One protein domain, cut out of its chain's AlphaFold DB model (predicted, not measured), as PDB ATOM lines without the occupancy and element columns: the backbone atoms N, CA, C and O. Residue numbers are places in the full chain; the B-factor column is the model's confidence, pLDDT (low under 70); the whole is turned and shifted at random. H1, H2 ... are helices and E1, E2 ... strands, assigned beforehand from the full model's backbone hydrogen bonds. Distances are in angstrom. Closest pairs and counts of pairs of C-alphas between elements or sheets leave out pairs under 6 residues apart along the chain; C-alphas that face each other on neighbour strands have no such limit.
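What this domain is: This is residues 441 to 567 of the 808 residues of the protein "Glycoside hydrolase family 35 protein" of Stemphylium lycopersici (UniProt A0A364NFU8). Two sheets lie partly face to face: a strongly twisted one of five strands and a smaller one of three, E1, E4 and E7. At one edge of the larger sheet the hairpin of E5 and E6 bends into a long arm; residues 561 to 567 of the last helix, H2, stick out at one end of the whole, and the long loop of residues 530 to 550 lies at the other. The printed part has 127 residues and is mostly strand, with two named helices and eight named strands in the order E1 E2 E3 E4 E5 E6 H1 E7 E8 H2. The sheets, in the orders E2 E3 E8 E5 E6 and E1 E4 E7, are antiparallel. The whole is compact, with a radius of gyration of the C-alphas of 15.2 A and spans of 44 by 39 by 25 A.

How they stand to each other: Start in the larger sheet with E3, residues 470 to 476. Its hairpin partner is E2, residues 459 to 465, where N 462 and O 474 are 2.9 A apart. On the other side of E3 is E8, residues 551 to 558, with N 473 and O 552 at 2.7 A. Next comes E5, residues 492 to 504, where N 553 and O 498 are 2.8 A apart, and then E6, residues 509 to 516, with N 501 and O 511 at 2.9 A. E5 bends by 56 degrees at residue 501 and E6 by 61 degrees at residue 513. In the smaller sheet, find E4, residues 478 to 484, between E1, residues 443 to 449, with N 446 and O 481 at 2.9 A, and E7, residues 527 to 529, with N 529 and O 478 at 2.8 A. Between the sheets, the closest C-alphas of E3 and E7 are those of Trp 476 and Met 529, 5.1 A apart. E1 and E8 are apart. H1, residues 518 to 521, only grazes the smaller sheet with residues 519 to 521. H2, residues 559 to 567, only grazes the larger sheet with residues 559 to 560; every O i to N i+4 pair in it is within hydrogen-bond range, while H1 is too short for one.

Where its parts are: Find C-alpha 443 at (37.416, -41.623, 28.687), where E1 begins. E5, the longest strand, runs 32.0 A from C-alpha 492 at (34.475, -33.535, 23.306); E8 runs 23.7 A and E4 20.4 A. H2 runs 12.4 A to C-alpha 567 at (24.045, -18.594, 27.447).

The domain as a whole: The C-alphas farthest apart are those of Gly 538 and Ala 567, 45.7 A. The printed part has no cut, and its one long link is E7 to E8, 21 residues. Its mean pLDDT is 91.7; residues 489 to 491 and 559 to 561 are under 70.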
ATOM      1  N   GLY A 441      38.878 -44.393  33.204       91.94
ATOM      2  CA  GLY A 441      37.611 -43.970  33.801       91.94
ATOM      3  C   GLY A 441      36.515 -43.749  32.749       91.94
ATOM      4  O   GLY A 441      36.074 -44.686  32.080       91.94
ATOM      5  N   ASP A 442      36.083 -42.494  32.605       91.50
ATOM      6  CA  ASP A 442      35.026 -42.063  31.678       91.50
ATOM      7  C   ASP A 442      35.537 -41.664  30.278       91.50
ATOM      8  O   ASP A 442      34.830 -40.979  29.529       91.50
ATOM      9  N   TRP A 443      36.774 -42.022  29.936       93.44
ATOM     10  CA  TRP A 443      37.416 -41.623  28.687       93.44
ATOM     11  C   TRP A 443      37.992 -42.823  27.953       93.44
ATOM     12  O   TRP A 443      38.826 -43.541  28.495       93.44
ATOM     13  N   ASP A 444      37.586 -42.993  26.700       95.12
ATOM     14  CA  ASP A 444      38.271 -43.871  25.759       95.12
ATOM     15  C   ASP A 444      39.336 -43.031  25.036       95.12
ATOM     16  O   ASP A 444      39.003 -42.067  24.338       95.12
ATOM     17  N   ILE A 445      40.611 -43.363  25.230       97.06
ATOM     18  CA  ILE A 445      41.757 -42.706  24.596       97.06
ATOM     19  C   ILE A 445      42.284 -43.600  23.480       97.06
ATOM     20  O   ILE A 445      42.447 -44.804  23.660       97.06
ATOM     21  N   THR A 446      42.538 -43.001  22.321       97.69
ATOM     22  CA  THR A 446      43.199 -43.652  21.189       97.69
ATOM     23  C   THR A 446      44.567 -43.013  20.994       97.69
ATOM     24  O   THR A 446      44.656 -41.790  20.882       97.69
ATOM     25  N   ILE A 447      45.611 -43.838  20.983       98.38
ATOM     26  CA  ILE A 447      47.013 -43.464  20.788       98.38
ATOM     27  C   ILE A 447      47.449 -44.009  19.431       98.38
ATOM     28  O   ILE A 447      47.271 -45.194  19.137       98.38
ATOM     29  N   GLU A 448      48.007 -43.140  18.603       97.00
ATOM     30  CA  GLU A 448      48.419 -43.437  17.230       97.00
ATOM     31  C   GLU A 448      49.784 -42.812  16.963       97.00
ATOM     32  O   GLU A 448      50.196 -41.905  17.692       97.00
ATOM     33  N   ARG A 449      50.467 -43.238  15.894       96.06
ATOM     34  CA  ARG A 449      51.626 -42.489  15.401       96.06
ATOM     35  C   ARG A 449      51.238 -41.047  15.119       96.06
ATOM     36  O   ARG A 449      50.138 -40.762  14.639       96.06
ATOM     37  N   SER A 450      52.157 -40.136  15.415       95.31
ATOM     38  CA  SER A 450      51.937 -38.729  15.113       95.31
ATOM     39  C   SER A 450      51.803 -38.542  13.609       95.31
ATOM     40  O   SER A 450      52.587 -39.084  12.830       95.31
ATOM     41  N   PHE A 451      50.843 -37.718  13.199       93.06
ATOM     42  CA  PHE A 451      50.794 -37.237  11.827       93.06
ATOM     43  C   PHE A 451      52.072 -36.454  11.480       93.06
ATOM     44  O   PHE A 451      52.496 -35.584  12.244       93.06
ATOM     45  N   VAL A 452      52.626 -36.743  10.304       93.31
ATOM     46  CA  VAL A 452      53.635 -35.948   9.590       93.31
ATOM     47  C   VAL A 452      53.291 -35.953   8.095       93.31
ATOM     48  O   VAL A 452      52.423 -36.717   7.668       93.31
ATOM     49  N   PHE A 453      53.921 -35.089   7.298       92.38
ATOM     50  CA  PHE A 453      53.656 -35.029   5.852       92.38
ATOM     51  C   PHE A 453      54.464 -36.052   5.049       92.38
ATOM     52  O   PHE A 453      53.989 -36.508   4.011       92.38
ATOM     53  N   GLY A 454      55.668 -36.387   5.514       92.69
ATOM     54  CA  GLY A 454      56.517 -37.433   4.955       92.69
ATOM     55  C   GLY A 454      56.328 -38.771   5.666       92.69
ATOM     56  O   GLY A 454      55.202 -39.173   5.965       92.69
ATOM     57  N   LYS A 455      57.431 -39.477   5.933       92.44
ATOM     58  CA  LYS A 455      57.437 -40.767   6.630       92.44
ATOM     59  C   LYS A 455      57.407 -40.554   8.154       92.44
ATOM     60  O   LYS A 455      58.333 -39.950   8.695       92.44
ATOM     61  N   PRO A 456      56.393 -41.063   8.881       92.50
ATOM     62  CA  PRO A 456      56.411 -41.050  10.341       92.50
ATOM     63  C   PRO A 456      57.632 -41.797  10.888       92.50
ATOM     64  O   PRO A 456      57.941 -42.904  10.439       92.50
ATOM     65  N   GLY A 457      58.300 -41.198  11.874       91.81
ATOM     66  CA  GLY A 457      59.398 -41.834  12.595       91.81
ATOM     67  C   GLY A 457      58.921 -42.903  13.582       91.81
ATOM     68  O   GLY A 457      57.730 -43.235  13.674       91.81
ATOM     69  N   THR A 458      59.870 -43.430  14.355       94.25
ATOM     70  CA  THR A 458      59.570 -44.252  15.530       94.25
ATOM     71  C   THR A 458      58.799 -43.433  16.565       94.25
ATOM     72  O   THR A 458      58.995 -42.223  16.704       94.25
ATOM     73  N   GLY A 459      57.903 -44.086  17.297       95.62
ATOM     74  CA  GLY A 459      57.155 -43.464  18.384       95.62
ATOM     75  C   GLY A 459      57.304 -44.267  19.662       95.62
ATOM     76  O   GLY A 459      57.235 -45.488  19.638       95.62
ATOM     77  N   SER A 460      57.521 -43.602  20.787       97.00
ATOM     78  CA  SER A 460      57.650 -44.284  22.072       97.00
ATOM     79  C   SER A 460      57.294 -43.340  23.204       97.00
ATOM     80  O   SER A 460      57.513 -42.129  23.100       97.00
ATOM     81  N   GLY A 461      56.708 -43.883  24.264       98.06
ATOM     82  CA  GLY A 461      56.260 -43.062  25.370       98.06
ATOM     83  C   GLY A 461      55.232 -43.731  26.261       98.06
ATOM     84  O   GLY A 461      54.962 -44.930  26.174       98.06
ATOM     85  N   MET A 462      54.627 -42.920  27.120       98.44
ATOM     86  CA  MET A 462      53.491 -43.324  27.933       98.44
ATOM     87  C   MET A 462      52.459 -42.207  28.073       98.44
ATOM     88  O   MET A 462      52.780 -41.016  28.069       98.44
ATOM     89  N   VAL A 463      51.200 -42.612  28.222       98.75
ATOM     90  CA  VAL A 463      50.082 -41.730  28.572       98.75
ATOM     91  C   VAL A 463      49.645 -42.052  29.995       98.75
ATOM     92  O   VAL A 463      49.360 -43.210  30.291       98.75
ATOM     93  N   ILE A 464      49.563 -41.035  30.854       98.56
ATOM     94  CA  ILE A 464      49.175 -41.159  32.267       98.56
ATOM     95  C   ILE A 464      47.890 -40.366  32.523       98.56
ATOM     96  O   ILE A 464      47.807 -39.167  32.249       98.56
ATOM     97  N   HIS A 465      46.878 -41.012  33.093       97.94
ATOM     98  CA  HIS A 465      45.628 -40.385  33.506       97.94
ATOM     99  C   HIS A 465      45.801 -39.639  34.834       97.94
ATOM    100  O   HIS A 465      46.040 -40.237  35.877       97.94
ATOM    101  N   ARG A 466      45.613 -38.314  34.821       94.94
ATOM    102  CA  ARG A 466      45.726 -37.428  36.004       94.94
ATOM    103  C   ARG A 466      44.357 -37.118  36.631       94.94
ATOM    104  O   ARG A 466      44.145 -36.075  37.265       94.94
ATOM    105  N   GLY A 467      43.393 -38.011  36.407       92.81
ATOM    106  CA  GLY A 467      42.007 -37.879  36.840       92.81
ATOM    107  C   GLY A 467      41.155 -36.972  35.946       92.81
ATOM    108  O   GLY A 467      41.626 -36.044  35.280       92.81
ATOM    109  N   GLY A 468      39.847 -37.236  35.945       91.62
ATOM    110  CA  GLY A 468      38.891 -36.510  35.111       91.62
ATOM    111  C   GLY A 468      39.238 -36.634  33.627       91.62
ATOM    112  O   GLY A 468      39.359 -37.742  33.116       91.62
ATOM    113  N   ALA A 469      39.380 -35.497  32.949       93.06
ATOM    114  CA  ALA A 469      39.686 -35.400  31.522       93.06
ATOM    115  C   ALA A 469      41.153 -35.027  31.229       93.06
ATOM    116  O   ALA A 469      41.437 -34.534  30.139       93.06
ATOM    117  N   ARG A 470      42.050 -35.173  32.216       96.50
ATOM    118  CA  ARG A 470      43.451 -34.736  32.146       96.50
ATOM    119  C   ARG A 470      44.385 -35.916  31.909       96.50
ATOM    120  O   ARG A 470      44.312 -36.913  32.629       96.50
ATOM    121  N   PHE A 471      45.276 -35.766  30.942       98.31
ATOM    122  CA  PHE A 471      46.216 -36.789  30.505       98.31
ATOM    123  C   PHE A 471      47.596 -36.171  30.345       98.31
ATOM    124  O   PHE A 471      47.742 -35.175  29.640       98.31
ATOM    125  N   LEU A 472      48.593 -36.762  30.990       98.62
ATOM    126  CA  LEU A 472      49.991 -36.427  30.774       98.62
ATOM    127  C   LEU A 472      50.545 -37.330  29.672       98.62
ATOM    128  O   LEU A 472      50.326 -38.540  29.687       98.62
ATOM    129  N   LEU A 473      51.226 -36.725  28.712       98.69
ATOM    130  CA  LEU A 473      51.832 -37.336  27.542       98.69
ATOM    131  C   LEU A 473      53.339 -37.231  27.724       98.69
ATOM    132  O   LEU A 473      53.852 -36.124  27.882       98.69
ATOM    133  N   ILE A 474      54.027 -38.365  27.729       98.75
ATOM    134  CA  ILE A 474      55.479 -38.437  27.889       98.75
ATOM    135  C   ILE A 474      56.029 -39.211  26.695       98.75
ATOM    136  O   ILE A 474      55.543 -40.304  26.419       98.75
ATOM    137  N   GLY A 475      57.017 -38.660  25.996       98.31
ATOM    138  CA  GLY A 475      57.660 -39.278  24.834       98.31
ATOM    139  C   GLY A 475      57.429 -38.509  23.533       98.31
ATOM    140  O   GLY A 475      57.175 -37.304  23.548       98.31
ATOM    141  N   TRP A 476      57.531 -39.201  22.398       97.94
ATOM    142  CA  TRP A 476      57.486 -38.598  21.057       97.94
ATOM    143  C   TRP A 476      57.040 -39.591  19.977       97.94
ATOM    144  O   TRP A 476      56.928 -40.793  20.216       97.94
ATOM    145  N   GLY A 477      56.785 -39.079  18.773       97.00
ATOM    146  CA  GLY A 477      56.337 -39.842  17.606       97.00
ATOM    147  C   GLY A 477      54.889 -40.336  17.688       97.00
ATOM    148  O   GLY A 477      54.502 -41.231  16.938       97.00
ATOM    149  N   PHE A 478      54.059 -39.762  18.564       97.94
ATOM    150  CA  PHE A 478      52.668 -40.182  18.756       97.94
ATOM    151  C   PHE A 478      51.690 -39.010  18.845       97.94
ATOM    152  O   PHE A 478      52.065 -37.852  18.997       97.94
ATOM    153  N   GLN A 479      50.403 -39.313  18.755       97.31
ATOM    154  CA  GLN A 479      49.319 -38.381  19.030       97.31
ATOM    155  C   GLN A 479      48.212 -39.094  19.799       97.31
ATOM    156  O   GLN A 479      48.072 -40.317  19.709       97.31
ATOM    157  N   ILE A 480      47.394 -38.326  20.519       97.50
ATOM    158  CA  ILE A 480      46.209 -38.865  21.183       97.50
ATOM    159  C   ILE A 480      44.925 -38.168  20.750       97.50
ATOM    160  O   ILE A 480      44.871 -36.953  20.534       97.50
ATOM    161  N   THR A 481      43.856 -38.955  20.703       96.06
ATOM    162  CA  THR A 481      42.476 -38.476  20.666       96.06
ATOM    163  C   THR A 481      41.701 -39.100  21.818       96.06
ATOM    164  O   THR A 481      42.044 -40.173  22.313       96.06
ATOM    165  N   GLY A 482      40.667 -38.411  22.289       93.12
ATOM    166  CA  GLY A 482      39.849 -38.879  23.399       93.12
ATOM    167  C   GLY A 482      38.378 -38.842  23.046       93.12
ATOM    168  O   GLY A 482      37.946 -38.010  22.248       93.12
ATOM    169  N   ARG A 483      37.591 -39.711  23.672       91.38
ATOM    170  CA  ARG A 483      36.130 -39.678  23.636       91.38
ATOM    171  C   ARG A 483      35.573 -39.897  25.031       91.38
ATOM    172  O   ARG A 483      35.912 -40.870  25.693       91.38
ATOM    173  N   SER A 484      34.675 -39.015  25.461       89.88
ATOM    174  CA  SER A 484      33.951 -39.223  26.716       89.88
ATOM    175  C   SER A 484      32.906 -40.319  26.551       89.88
ATOM    176  O   SER A 484      32.126 -40.317  25.596       89.88
ATOM    177  N   THR A 485      32.805 -41.181  27.551       89.38
ATOM    178  CA  THR A 485      31.846 -42.287  27.588       89.38
ATOM    179  C   THR A 485      30.568 -41.928  28.343       89.38
ATOM    180  O   THR A 485      29.622 -42.714  28.363       89.38
ATOM    181  N   LYS A 486      30.505 -40.742  28.968       84.50
ATOM    182  CA  LYS A 486      29.298 -40.253  29.654       84.50
ATOM    183  C   LYS A 486      28.140 -40.040  28.682       84.50
ATOM    184  O   LYS A 486      28.271 -39.333  27.680       84.50
ATOM    185  N   ALA A 487      26.976 -40.582  29.036       77.44
ATOM    186  CA  ALA A 487      25.742 -40.416  28.276       77.44
ATOM    187  C   ALA A 487      25.378 -38.929  28.088       77.44
ATOM    188  O   ALA A 487      25.578 -38.096  28.973       77.44
ATOM    189  N   GLY A 488      24.850 -38.579  26.911       70.06
ATOM    190  CA  GLY A 488      24.413 -37.214  26.585       70.06
ATOM    191  C   GLY A 488      25.530 -36.226  26.219       70.06
ATOM    192  O   GLY A 488      25.233 -35.122  25.758       70.06
ATOM    193  N   LYS A 489      26.811 -36.598  26.349       67.88
ATOM    194  CA  LYS A 489      27.938 -35.797  25.851       67.88
ATOM    195  C   LYS A 489      28.220 -36.167  24.391       67.88
ATOM    196  O   LYS A 489      28.782 -37.215  24.109       67.88
ATOM    197  N   LYS A 490      27.769 -35.319  23.457       59.84
ATOM    198  CA  LYS A 490      27.871 -35.570  22.003       59.84
ATOM    199  C   LYS A 490      29.170 -35.074  21.358       59.84
ATOM    200  O   LYS A 490      29.500 -35.529  20.273       59.84
ATOM    201  N   PHE A 491      29.881 -34.151  22.005       65.12
ATOM    202  CA  PHE A 491      31.130 -33.589  21.498       65.12
ATOM    203  C   PHE A 491      32.113 -33.355  22.644       65.12
ATOM    204  O   PHE A 491      31.763 -32.721  23.650       65.12
ATOM    205  N   ASN A 492      33.336 -33.838  22.463       73.81
ATOM    206  CA  ASN A 492      34.475 -33.535  23.306       73.81
ATOM    207  C   ASN A 492      35.669 -33.202  22.405       73.81
ATOM    208  O   ASN A 492      35.899 -33.881  21.411       73.81
ATOM    209  N   GLY A 493      36.389 -32.141  22.747       84.56
ATOM    210  CA  GLY A 493      37.580 -31.681  22.032       84.56
ATOM    211  C   GLY A 493      38.664 -31.287  23.024       84.56
ATOM    212  O   GLY A 493      38.453 -31.371  24.238       84.56
ATOM    213  N   ILE A 494      39.818 -30.864  22.523       92.56
ATOM    214  CA  ILE A 494      40.905 -30.366  23.368       92.56
ATOM    215  C   ILE A 494      40.464 -29.042  23.995       92.56
ATOM    216  O   ILE A 494      40.152 -28.081  23.297       92.56
ATOM    217  N   LEU A 495      40.399 -29.007  25.325       91.62
ATOM    218  CA  LEU A 495      40.196 -27.781  26.096       91.62
ATOM    219  C   LEU A 495      41.514 -27.027  26.252       91.62
ATOM    220  O   LEU A 495      41.538 -25.801  26.194       91.62
ATOM    221  N   LYS A 496      42.594 -27.771  26.498       94.31
ATOM    222  CA  LYS A 496      43.931 -27.235  26.720       94.31
ATOM    223  C   LYS A 496      44.956 -28.305  26.371       94.31
ATOM    224  O   LYS A 496      44.787 -29.442  26.798       94.31
ATOM    225  N   ASN A 497      46.005 -27.940  25.647       97.19
ATOM    226  CA  ASN A 497      47.187 -28.771  25.469       97.19
ATOM    227  C   ASN A 497      48.400 -27.916  25.837       97.19
ATOM    228  O   ASN A 497      48.551 -26.809  25.321       97.19
ATOM    229  N   GLU A 498      49.217 -28.363  26.782       97.94
ATOM    230  CA  GLU A 498      50.326 -27.575  27.318       97.94
ATOM    231  C   GLU A 498      51.597 -28.389  27.333       97.94
ATOM    232  O   GLU A 498      51.637 -29.441  27.958       97.94
ATOM    233  N   GLU A 499      52.654 -27.856  26.738       98.31
ATOM    234  CA  GLU A 499      53.986 -28.389  26.966       98.31
ATOM    235  C   GLU A 499      54.416 -28.072  28.403       98.31
ATOM    236  O   GLU A 499      54.279 -26.931  28.875       98.31
ATOM    237  N   LYS A 500      54.925 -29.083  29.104       98.38
ATOM    238  CA  LYS A 500      55.323 -28.992  30.509       98.38
ATOM    239  C   LYS A 500      56.822 -29.174  30.648       98.38
ATOM    240  O   LYS A 500      57.450 -29.865  29.863       98.38
ATOM    241  N   VAL A 501      57.380 -28.590  31.694       97.81
ATOM    242  CA  VAL A 501      58.746 -28.856  32.143       97.81
ATOM    243  C   VAL A 501      58.694 -29.334  33.587       97.81
ATOM    244  O   VAL A 501      57.850 -28.867  34.358       97.81
ATOM    245  N   VAL A 502      59.573 -30.265  33.942       97.69
ATOM    246  CA  VAL A 502      59.771 -30.669  35.336       97.69
ATOM    247  C   VAL A 502      60.440 -29.508  36.063       97.69
ATOM    248  O   VAL A 502      61.552 -29.115  35.728       97.69
ATOM    249  N   GLU A 503      59.717 -28.906  37.002       97.06
ATOM    250  CA  GLU A 503      60.226 -27.823  37.849       97.06
ATOM    251  C   GLU A 503      61.000 -28.386  39.043       97.06
ATOM    252  O   GLU A 503      62.023 -27.832  39.432       97.06
ATOM    253  N   ASP A 504      60.535 -29.517  39.578       96.06
ATOM    254  CA  ASP A 504      61.178 -30.240  40.669       96.06
ATOM    255  C   ASP A 504      61.033 -31.751  40.446       96.06
ATOM    256  O   ASP A 504      59.933 -32.311  40.495       96.06
ATOM    257  N   GLN A 505      62.165 -32.406  40.188       94.38
ATOM    258  CA  GLN A 505      62.250 -33.841  39.930       94.38
ATOM    259  C   GLN A 505      61.927 -34.676  41.175       94.38
ATOM    260  O   GLN A 505      61.346 -35.750  41.033       94.38
ATOM    261  N   ALA A 506      62.238 -34.190  42.382       92.56
ATOM    262  CA  ALA A 506      62.028 -34.925  43.632       92.56
ATOM    263  C   ALA A 506      60.546 -34.999  44.031       92.56
ATOM    264  O   ALA A 506      60.126 -35.943  44.697       92.56
ATOM    265  N   THR A 507      59.742 -34.026  43.601       94.19
ATOM    266  CA  THR A 507      58.284 -34.018  43.816       94.19
ATOM    267  C   THR A 507      57.483 -34.391  42.568       94.19
ATOM    268  O   THR A 507      56.286 -34.660  42.665       94.19
ATOM    269  N   GLY A 508      58.115 -34.403  41.388       95.50
ATOM    270  CA  GLY A 508      57.433 -34.561  40.101       95.50
ATOM    271  C   GLY A 508      56.585 -33.342  39.719       95.50
ATOM    272  O   GLY A 508      55.644 -33.465  38.929       95.50
ATOM    273  N   THR A 509      56.874 -32.169  40.292       97.19
ATOM    274  CA  THR A 509      56.107 -30.943  40.043       97.19
ATOM    275  C   THR A 509      56.373 -30.422  38.633       97.19
ATOM    276  O   THR A 509      57.519 -30.304  38.195       97.19
ATOM    277  N   LEU A 510      55.298 -30.091  37.913       98.00
ATOM    278  CA  LEU A 510      55.341 -29.625  36.528       98.00
ATOM    279  C   LEU A 510      54.935 -28.154  36.414       98.00
ATOM    280  O   LEU A 510      53.879 -27.752  36.908       98.00
ATOM    281  N   ARG A 511      55.701 -27.388  35.636       97.81
ATOM    282  CA  ARG A 511      55.364 -26.023  35.213       97.81
ATOM    283  C   ARG A 511      54.953 -26.011  33.741       97.81
ATOM    284  O   ARG A 511      55.558 -26.692  32.916       97.81
ATOM    285  N   THR A 512      53.966 -25.191  33.374       98.25
ATOM    286  CA  THR A 512      53.674 -24.923  31.954       98.25
ATOM    287  C   THR A 512      54.815 -24.129  31.321       98.25
ATOM    288  O   THR A 512      55.143 -23.028  31.774       98.25
ATOM    289  N   LEU A 513      55.387 -24.667  30.243       97.69
ATOM    290  CA  LEU A 513      56.353 -23.963  29.406       97.69
ATOM    291  C   LEU A 513      55.641 -23.102  28.357       97.69
ATOM    292  O   LEU A 513      55.913 -21.908  28.255       97.69
ATOM    293  N   ARG A 514      54.714 -23.704  27.603       97.06
ATOM    294  CA  ARG A 514      53.879 -23.022  26.602       97.06
ATOM    295  C   ARG A 514      52.575 -23.779  26.352       97.06
ATOM    296  O   ARG A 514      52.464 -24.963  26.657       97.06
ATOM    297  N   THR A 515      51.608 -23.099  25.747       96.81
ATOM    298  CA  THR A 515      50.353 -23.703  25.278       96.81
ATOM    299  C   THR A 515      50.490 -24.106  23.814       96.81
ATOM    300  O   THR A 515      50.967 -23.314  23.004       96.81
ATOM    301  N   LEU A 516      50.044 -25.313  23.482       95.50
ATOM    302  CA  LEU A 516      49.964 -25.846  22.126       95.50
ATOM    303  C   LEU A 516      48.520 -25.675  21.628       95.50
ATOM    304  O   LEU A 516      47.568 -26.071  22.305       95.50
ATOM    305  N   GLY A 517      48.347 -25.049  20.467       93.00
ATOM    306  CA  GLY A 517      47.042 -24.752  19.870       93.00
ATOM    307  C   GLY A 517      47.102 -24.915  18.359       93.00
ATOM    308  O   GLY A 517      47.968 -25.628  17.883       93.00
ATOM    309  N   GLY A 518      46.170 -24.307  17.616       92.19
ATOM    310  CA  GLY A 518      46.256 -24.191  16.154       92.19
ATOM    311  C   GLY A 518      46.742 -25.463  15.453       92.19
ATOM    312  O   GLY A 518      46.186 -26.544  15.659       92.19
ATOM    313  N   ASP A 519      47.799 -25.329  14.665       91.81
ATOM    314  CA  ASP A 519      48.401 -26.414  13.901       91.81
ATOM    315  C   ASP A 519      49.043 -27.508  14.769       91.81
ATOM    316  O   ASP A 519      48.886 -28.691  14.457       91.81
ATOM    317  N   GLU A 520      49.636 -27.155  15.915       93.38
ATOM    318  CA  GLU A 520      50.227 -28.095  16.885       93.38
ATOM    319  C   GLU A 520      49.201 -29.059  17.508       93.38
ATOM    320  O   GLU A 520      49.553 -30.046  18.154       93.38
ATOM    321  N   THR A 521      47.911 -28.780  17.314       94.00
ATOM    322  CA  THR A 521      46.797 -29.653  17.718       94.00
ATOM    323  C   THR A 521      45.923 -30.094  16.541       94.00
ATOM    324  O   THR A 521      44.801 -30.572  16.733       94.00
ATOM    325  N   ARG A 522      46.380 -29.867  15.301       92.44
ATOM    326  CA  ARG A 522      45.589 -30.009  14.063       92.44
ATOM    327  C   ARG A 522      44.219 -29.341  14.159       92.44
ATOM    328  O   ARG A 522      43.185 -29.959  13.906       92.44
ATOM    329  N   SER A 523      44.211 -28.079  14.569       91.38
ATOM    330  CA  SER A 523      43.002 -27.295  14.840       91.38
ATOM    331  C   SER A 523      42.083 -27.944  15.888       91.38
ATOM    332  O   SER A 523      40.861 -27.947  15.747       91.38
ATOM    333  N   GLY A 524      42.672 -28.504  16.951       90.56
ATOM    334  CA  GLY A 524      41.962 -29.143  18.063       90.56
ATOM    335  C   GLY A 524      41.513 -30.590  17.820       90.56
ATOM    336  O   GLY A 524      40.755 -31.122  18.636       90.56
ATOM    337  N   ALA A 525      41.950 -31.223  16.727       91.06
ATOM    338  CA  ALA A 525      41.579 -32.595  16.385       91.06
ATOM    339  C   ALA A 525      42.338 -33.652  17.205       91.06
ATOM    340  O   ALA A 525      41.745 -34.664  17.581       91.06
ATOM    341  N   SER A 526      43.621 -33.429  17.504       94.50
ATOM    342  CA  SER A 526      44.459 -34.362  18.273       94.50
ATOM    343  C   SER A 526      45.531 -33.628  19.075       94.50
ATOM    344  O   SER A 526      45.982 -32.551  18.692       94.50
ATOM    345  N   ALA A 527      45.924 -34.187  20.221       96.62
ATOM    346  CA  ALA A 527      47.074 -33.685  20.967       96.62
ATOM    347  C   ALA A 527      48.311 -34.392  20.415       96.62
ATOM    348  O   ALA A 527      48.432 -35.611  20.552       96.62
ATOM    349  N   MET A 528      49.166 -33.646  19.717       95.94
ATOM    350  CA  MET A 528      50.304 -34.198  18.986       95.94
ATOM    351  C   MET A 528      51.598 -34.119  19.796       95.94
ATOM    352  O   MET A 528      51.866 -33.118  20.456       95.94
ATOM    353  N   MET A 529      52.414 -35.163  19.675       97.50
ATOM    354  CA  MET A 529      53.775 -35.276  20.197       97.50
ATOM    355  C   MET A 529      54.680 -35.814  19.070       97.50
ATOM    356  O   MET A 529      55.102 -36.968  19.139       97.50
ATOM    357  N   PRO A 530      54.930 -35.057  17.980       96.75
ATOM    358  CA  PRO A 530      55.749 -35.538  16.864       96.75
ATOM    359  C   PRO A 530      57.215 -35.741  17.273       96.75
ATOM    360  O   PRO A 530      57.634 -35.342  18.361       96.75
ATOM    361  N   ASN A 531      58.000 -36.383  16.404       95.94
ATOM    362  CA  ASN A 531      59.450 -36.484  16.573       95.94
ATOM    363  C   ASN A 531      60.108 -35.094  16.563       95.94
ATOM    364  O   ASN A 531      59.545 -34.127  16.057       95.94
ATOM    365  N   GLU A 532      61.314 -35.016  17.125       92.44
ATOM    366  CA  GLU A 532      62.106 -33.783  17.208       92.44
ATOM    367  C   GLU A 532      62.424 -33.186  15.830       92.44
ATOM    368  O   GLU A 532      62.356 -31.970  15.663       92.44
ATOM    369  N   ASP A 533      62.679 -34.056  14.852       92.50
ATOM    370  CA  ASP A 533      62.811 -33.719  13.438       92.50
ATOM    371  C   ASP A 533      61.726 -34.463  12.632       92.50
ATOM    372  O   ASP A 533      61.918 -35.613  12.228       92.50
ATOM    373  N   PRO A 534      60.516 -33.890  12.508       93.06
ATOM    374  CA  PRO A 534      59.420 -34.525  11.792       93.06
ATOM    375  C   PRO A 534      59.617 -34.402  10.279       93.06
ATOM    376  O   PRO A 534      59.847 -33.313   9.757       93.06
ATOM    377  N   ASP A 535      59.445 -35.508   9.556       93.69
ATOM    378  CA  ASP A 535      59.567 -35.510   8.099       93.69
ATOM    379  C   ASP A 535      58.406 -34.745   7.439       93.69
ATOM    380  O   ASP A 535      57.232 -35.127   7.517       93.69
ATOM    381  N   TYR A 536      58.736 -33.656   6.747       93.44
ATOM    382  CA  TYR A 536      57.769 -32.835   6.026       93.44
ATOM    383  C   TYR A 536      57.462 -33.338   4.610       93.44
ATOM    384  O   TYR A 536      56.584 -32.773   3.960       93.44
ATOM    385  N   GLY A 537      58.147 -34.359   4.085       92.12
ATOM    386  CA  GLY A 537      57.868 -34.906   2.750       92.12
ATOM    387  C   GLY A 537      57.943 -33.861   1.625       92.12
ATOM    388  O   GLY A 537      57.224 -33.953   0.632       92.12
ATOM    389  N   GLY A 538      58.752 -32.811   1.809       90.88
ATOM    390  CA  GLY A 538      58.841 -31.662   0.901       90.88
ATOM    391  C   GLY A 538      57.758 -30.587   1.083       90.88
ATOM    392  O   GLY A 538      57.758 -29.598   0.350       90.88
ATOM    393  N   PHE A 539      56.846 -30.732   2.050       92.25
ATOM    394  CA  PHE A 539      55.884 -29.689   2.402       92.25
ATOM    395  C   PHE A 539      56.603 -28.486   3.042       92.25
ATOM    396  O   PHE A 539      57.351 -28.658   4.001       92.25
ATOM    397  N   PRO A 540      56.392 -27.250   2.552       90.31
ATOM    398  CA  PRO A 540      57.251 -26.123   2.922       90.31
ATOM    399  C   PRO A 540      56.876 -25.433   4.243       90.31
ATOM    400  O   PRO A 540      57.607 -24.546   4.680       90.31
ATOM    401  N   ILE A 541      55.736 -25.768   4.862       89.44
ATOM    402  CA  ILE A 541      55.240 -25.070   6.060       89.44
ATOM    403  C   ILE A 541      55.445 -25.941   7.303       89.44
ATOM    404  O   ILE A 541      54.900 -27.041   7.409       89.44
ATOM    405  N   ALA A 542      56.184 -25.408   8.273       88.75
ATOM    406  CA  ALA A 542      56.558 -26.100   9.500       88.75
ATOM    407  C   ALA A 542      55.421 -26.140  10.542       88.75
ATOM    408  O   ALA A 542      55.439 -25.392  11.514       88.75
ATOM    409  N   ILE A 543      54.423 -27.008  10.338       89.62
ATOM    410  CA  ILE A 543      53.222 -27.069  11.197       89.62
ATOM    411  C   ILE A 543      53.199 -28.223  12.223       89.62
ATOM    412  O   ILE A 543      52.445 -28.179  13.187       89.62
ATOM    413  N   THR A 544      54.029 -29.257  12.061       90.12
ATOM    414  CA  THR A 544      54.167 -30.376  13.018       90.12
ATOM    415  C   THR A 544      55.226 -30.076  14.077       90.12
ATOM    416  O   THR A 544      56.308 -30.647  14.058       90.12
ATOM    417  N   ILE A 545      54.953 -29.138  14.983       90.12
ATOM    418  CA  ILE A 545      55.952 -28.648  15.946       90.12
ATOM    419  C   ILE A 545      56.013 -29.579  17.176       90.12
ATOM    420  O   ILE A 545      54.989 -29.771  17.834       90.12
ATOM    421  N   PRO A 546      57.186 -30.137  17.535       91.00
ATOM    422  CA  PRO A 546      57.315 -31.036  18.680       91.00
ATOM    423  C   PRO A 546      57.271 -30.310  20.025       91.00
ATOM    424  O   PRO A 546      57.680 -29.148  20.148       91.00
ATOM    425  N   ALA A 547      56.835 -31.039  21.056       92.25
ATOM    426  CA  ALA A 547      57.105 -30.700  22.447       92.25
ATOM    427  C   ALA A 547      58.572 -31.040  22.746       92.25
ATOM    428  O   ALA A 547      58.939 -32.209  22.846       92.25
ATOM    429  N   ARG A 548      59.421 -30.018  22.866       92.06
ATOM    430  CA  ARG A 548      60.880 -30.164  23.028       92.06
ATOM    431  C   ARG A 548      61.261 -30.865  24.326       92.06
ATOM    432  O   ARG A 548      62.279 -31.536  24.394       92.06
ATOM    433  N   THR A 549      60.439 -30.694  25.350       96.62
ATOM    434  CA  THR A 549      60.588 -31.355  26.653       96.62
ATOM    435  C   THR A 549      60.227 -32.839  26.619       96.62
ATOM    436  O   THR A 549      60.551 -33.557  27.558       96.62
ATOM    437  N   GLY A 550      59.517 -33.306  25.585       97.62
ATOM    438  CA  GLY A 550      58.915 -34.639  25.570       97.62
ATOM    439  C   GLY A 550      57.777 -34.810  26.582       97.62
ATOM    440  O   GLY A 550      57.365 -35.941  26.818       97.62
ATOM    441  N   ILE A 551      57.264 -33.724  27.184       98.56
ATOM    442  CA  ILE A 551      56.202 -33.760  28.196       98.56
ATOM    443  C   ILE A 551      55.098 -32.766  27.820       98.56
ATOM    444  O   ILE A 551      55.336 -31.567  27.677       98.56
ATOM    445  N   ALA A 552      53.857 -33.240  27.722       98.38
ATOM    446  CA  ALA A 552      52.690 -32.379  27.554       98.38
ATOM    447  C   ALA A 552      51.520 -32.824  28.434       98.38
ATOM    448  O   ALA A 552      51.336 -34.005  28.690       98.38
ATOM    449  N   GLU A 553      50.691 -31.888  28.887       98.06
ATOM    450  CA  GLU A 553      49.421 -32.184  29.548       98.06
ATOM    451  C   GLU A 553      48.269 -31.756  28.648       98.06
ATOM    452  O   GLU A 553      48.120 -30.579  28.306       98.06
ATOM    453  N   ASN A 554      47.423 -32.719  28.308       97.56
ATOM    454  CA  ASN A 554      46.220 -32.500  27.537       97.56
ATOM    455  C   ASN A 554      44.979 -32.633  28.426       97.56
ATOM    456  O   ASN A 554      44.819 -33.592  29.185       97.56
ATOM    457  N   VAL A 555      44.061 -31.682  28.290       95.88
ATOM    458  CA  VAL A 555      42.768 -31.668  28.967       95.88
ATOM    459  C   VAL A 555      41.676 -31.673  27.914       95.88
ATOM    460  O   VAL A 555      41.600 -30.758  27.097       95.88
ATOM    461  N   PHE A 556      40.787 -32.663  27.950       92.50
ATOM    462  CA  PHE A 556      39.597 -32.664  27.102       92.50
ATOM    463  C   PHE A 556      38.435 -31.908  27.767       92.50
ATOM    464  O   PHE A 556      38.241 -31.952  28.982       92.50
ATOM    465  N   GLY A 557      37.632 -31.211  26.962       81.62
ATOM    466  CA  GLY A 557      36.490 -30.417  27.417       81.62
ATOM    467  C   GLY A 557      35.170 -30.835  26.783       81.62
ATOM    468  O   GLY A 557      35.128 -31.405  25.693       81.62
ATOM    469  N   PHE A 558      34.067 -30.501  27.458       70.69
ATOM    470  CA  PHE A 558      32.712 -30.642  26.924       70.69
ATOM    471  C   PHE A 558      32.239 -29.310  26.340       70.69
ATOM    472  O   PHE A 558      32.074 -28.342  27.085       70.69
ATOM    473  N   PHE A 559      31.908 -29.274  25.047       64.00
ATOM    474  CA  PHE A 559      31.355 -28.073  24.397       64.00
ATOM    475  C   PHE A 559      30.110 -27.522  25.118       64.00
ATOM    476  O   PHE A 559      29.898 -26.313  25.193       64.00
ATOM    477  N   THR A 560      29.320 -28.401  25.745       63.62
ATOM    478  CA  THR A 560      28.107 -28.018  26.476       63.62
ATOM    479  C   THR A 560      28.369 -27.015  27.601       63.62
ATOM    480  O   THR A 560      27.557 -26.125  27.801       63.62
ATOM    481  N   THR A 561      29.481 -27.126  28.338       66.00
ATOM    482  CA  THR A 561      29.720 -26.265  29.512       66.00
ATOM    483  C   THR A 561      30.010 -24.823  29.098       66.00
ATOM    484  O   THR A 561      29.490 -23.889  29.709       66.00
ATOM    485  N   VAL A 562      30.774 -24.641  28.016       70.81
ATOM    486  CA  VAL A 562      31.045 -23.317  27.436       70.81
ATOM    487  C   VAL A 562      29.749 -22.706  26.910       70.81
ATOM    488  O   VAL A 562      29.420 -21.578  27.270       70.81
ATOM    489  N   ALA A 563      28.958 -23.474  26.152       72.88
ATOM    490  CA  ALA A 563      27.675 -23.010  25.627       72.88
ATOM    491  C   ALA A 563      26.697 -22.592  26.743       72.88
ATOM    492  O   ALA A 563      26.094 -21.526  26.650       72.88
ATOM    493  N   PHE A 564      26.579 -23.377  27.822       80.94
ATOM    494  CA  PHE A 564      25.728 -23.031  28.970       80.94
ATOM    495  C   PHE A 564      26.218 -21.788  29.716       80.94
ATOM    496  O   PHE A 564      25.404 -20.950  30.097       80.94
ATOM    497  N   THR A 565      27.531 -21.641  29.906       81.94
ATOM    498  CA  THR A 565      28.101 -20.475  30.599       81.94
ATOM    499  C   THR A 565      27.846 -19.201  29.799       81.94
ATOM    500  O   THR A 565      27.313 -18.234  30.341       81.94
ATOM    501  N   VAL A 566      28.124 -19.221  28.491       86.31
ATOM    502  CA  VAL A 566      27.857 -18.086  27.591       86.31
ATOM    503  C   VAL A 566      26.360 -17.766  27.545       86.31
ATOM    504  O   VAL A 566      25.983 -16.608  27.707       86.31
ATOM    505  N   ALA A 567      25.496 -18.778  27.415       87.00
ATOM    506  CA  ALA A 567      24.045 -18.594  27.447       87.00
ATOM    507  C   ALA A 567      23.556 -17.972  28.769       87.00
ATOM    508  O   ALA A 567      22.666 -17.125  28.758       87.00
TER     509      ALA A 567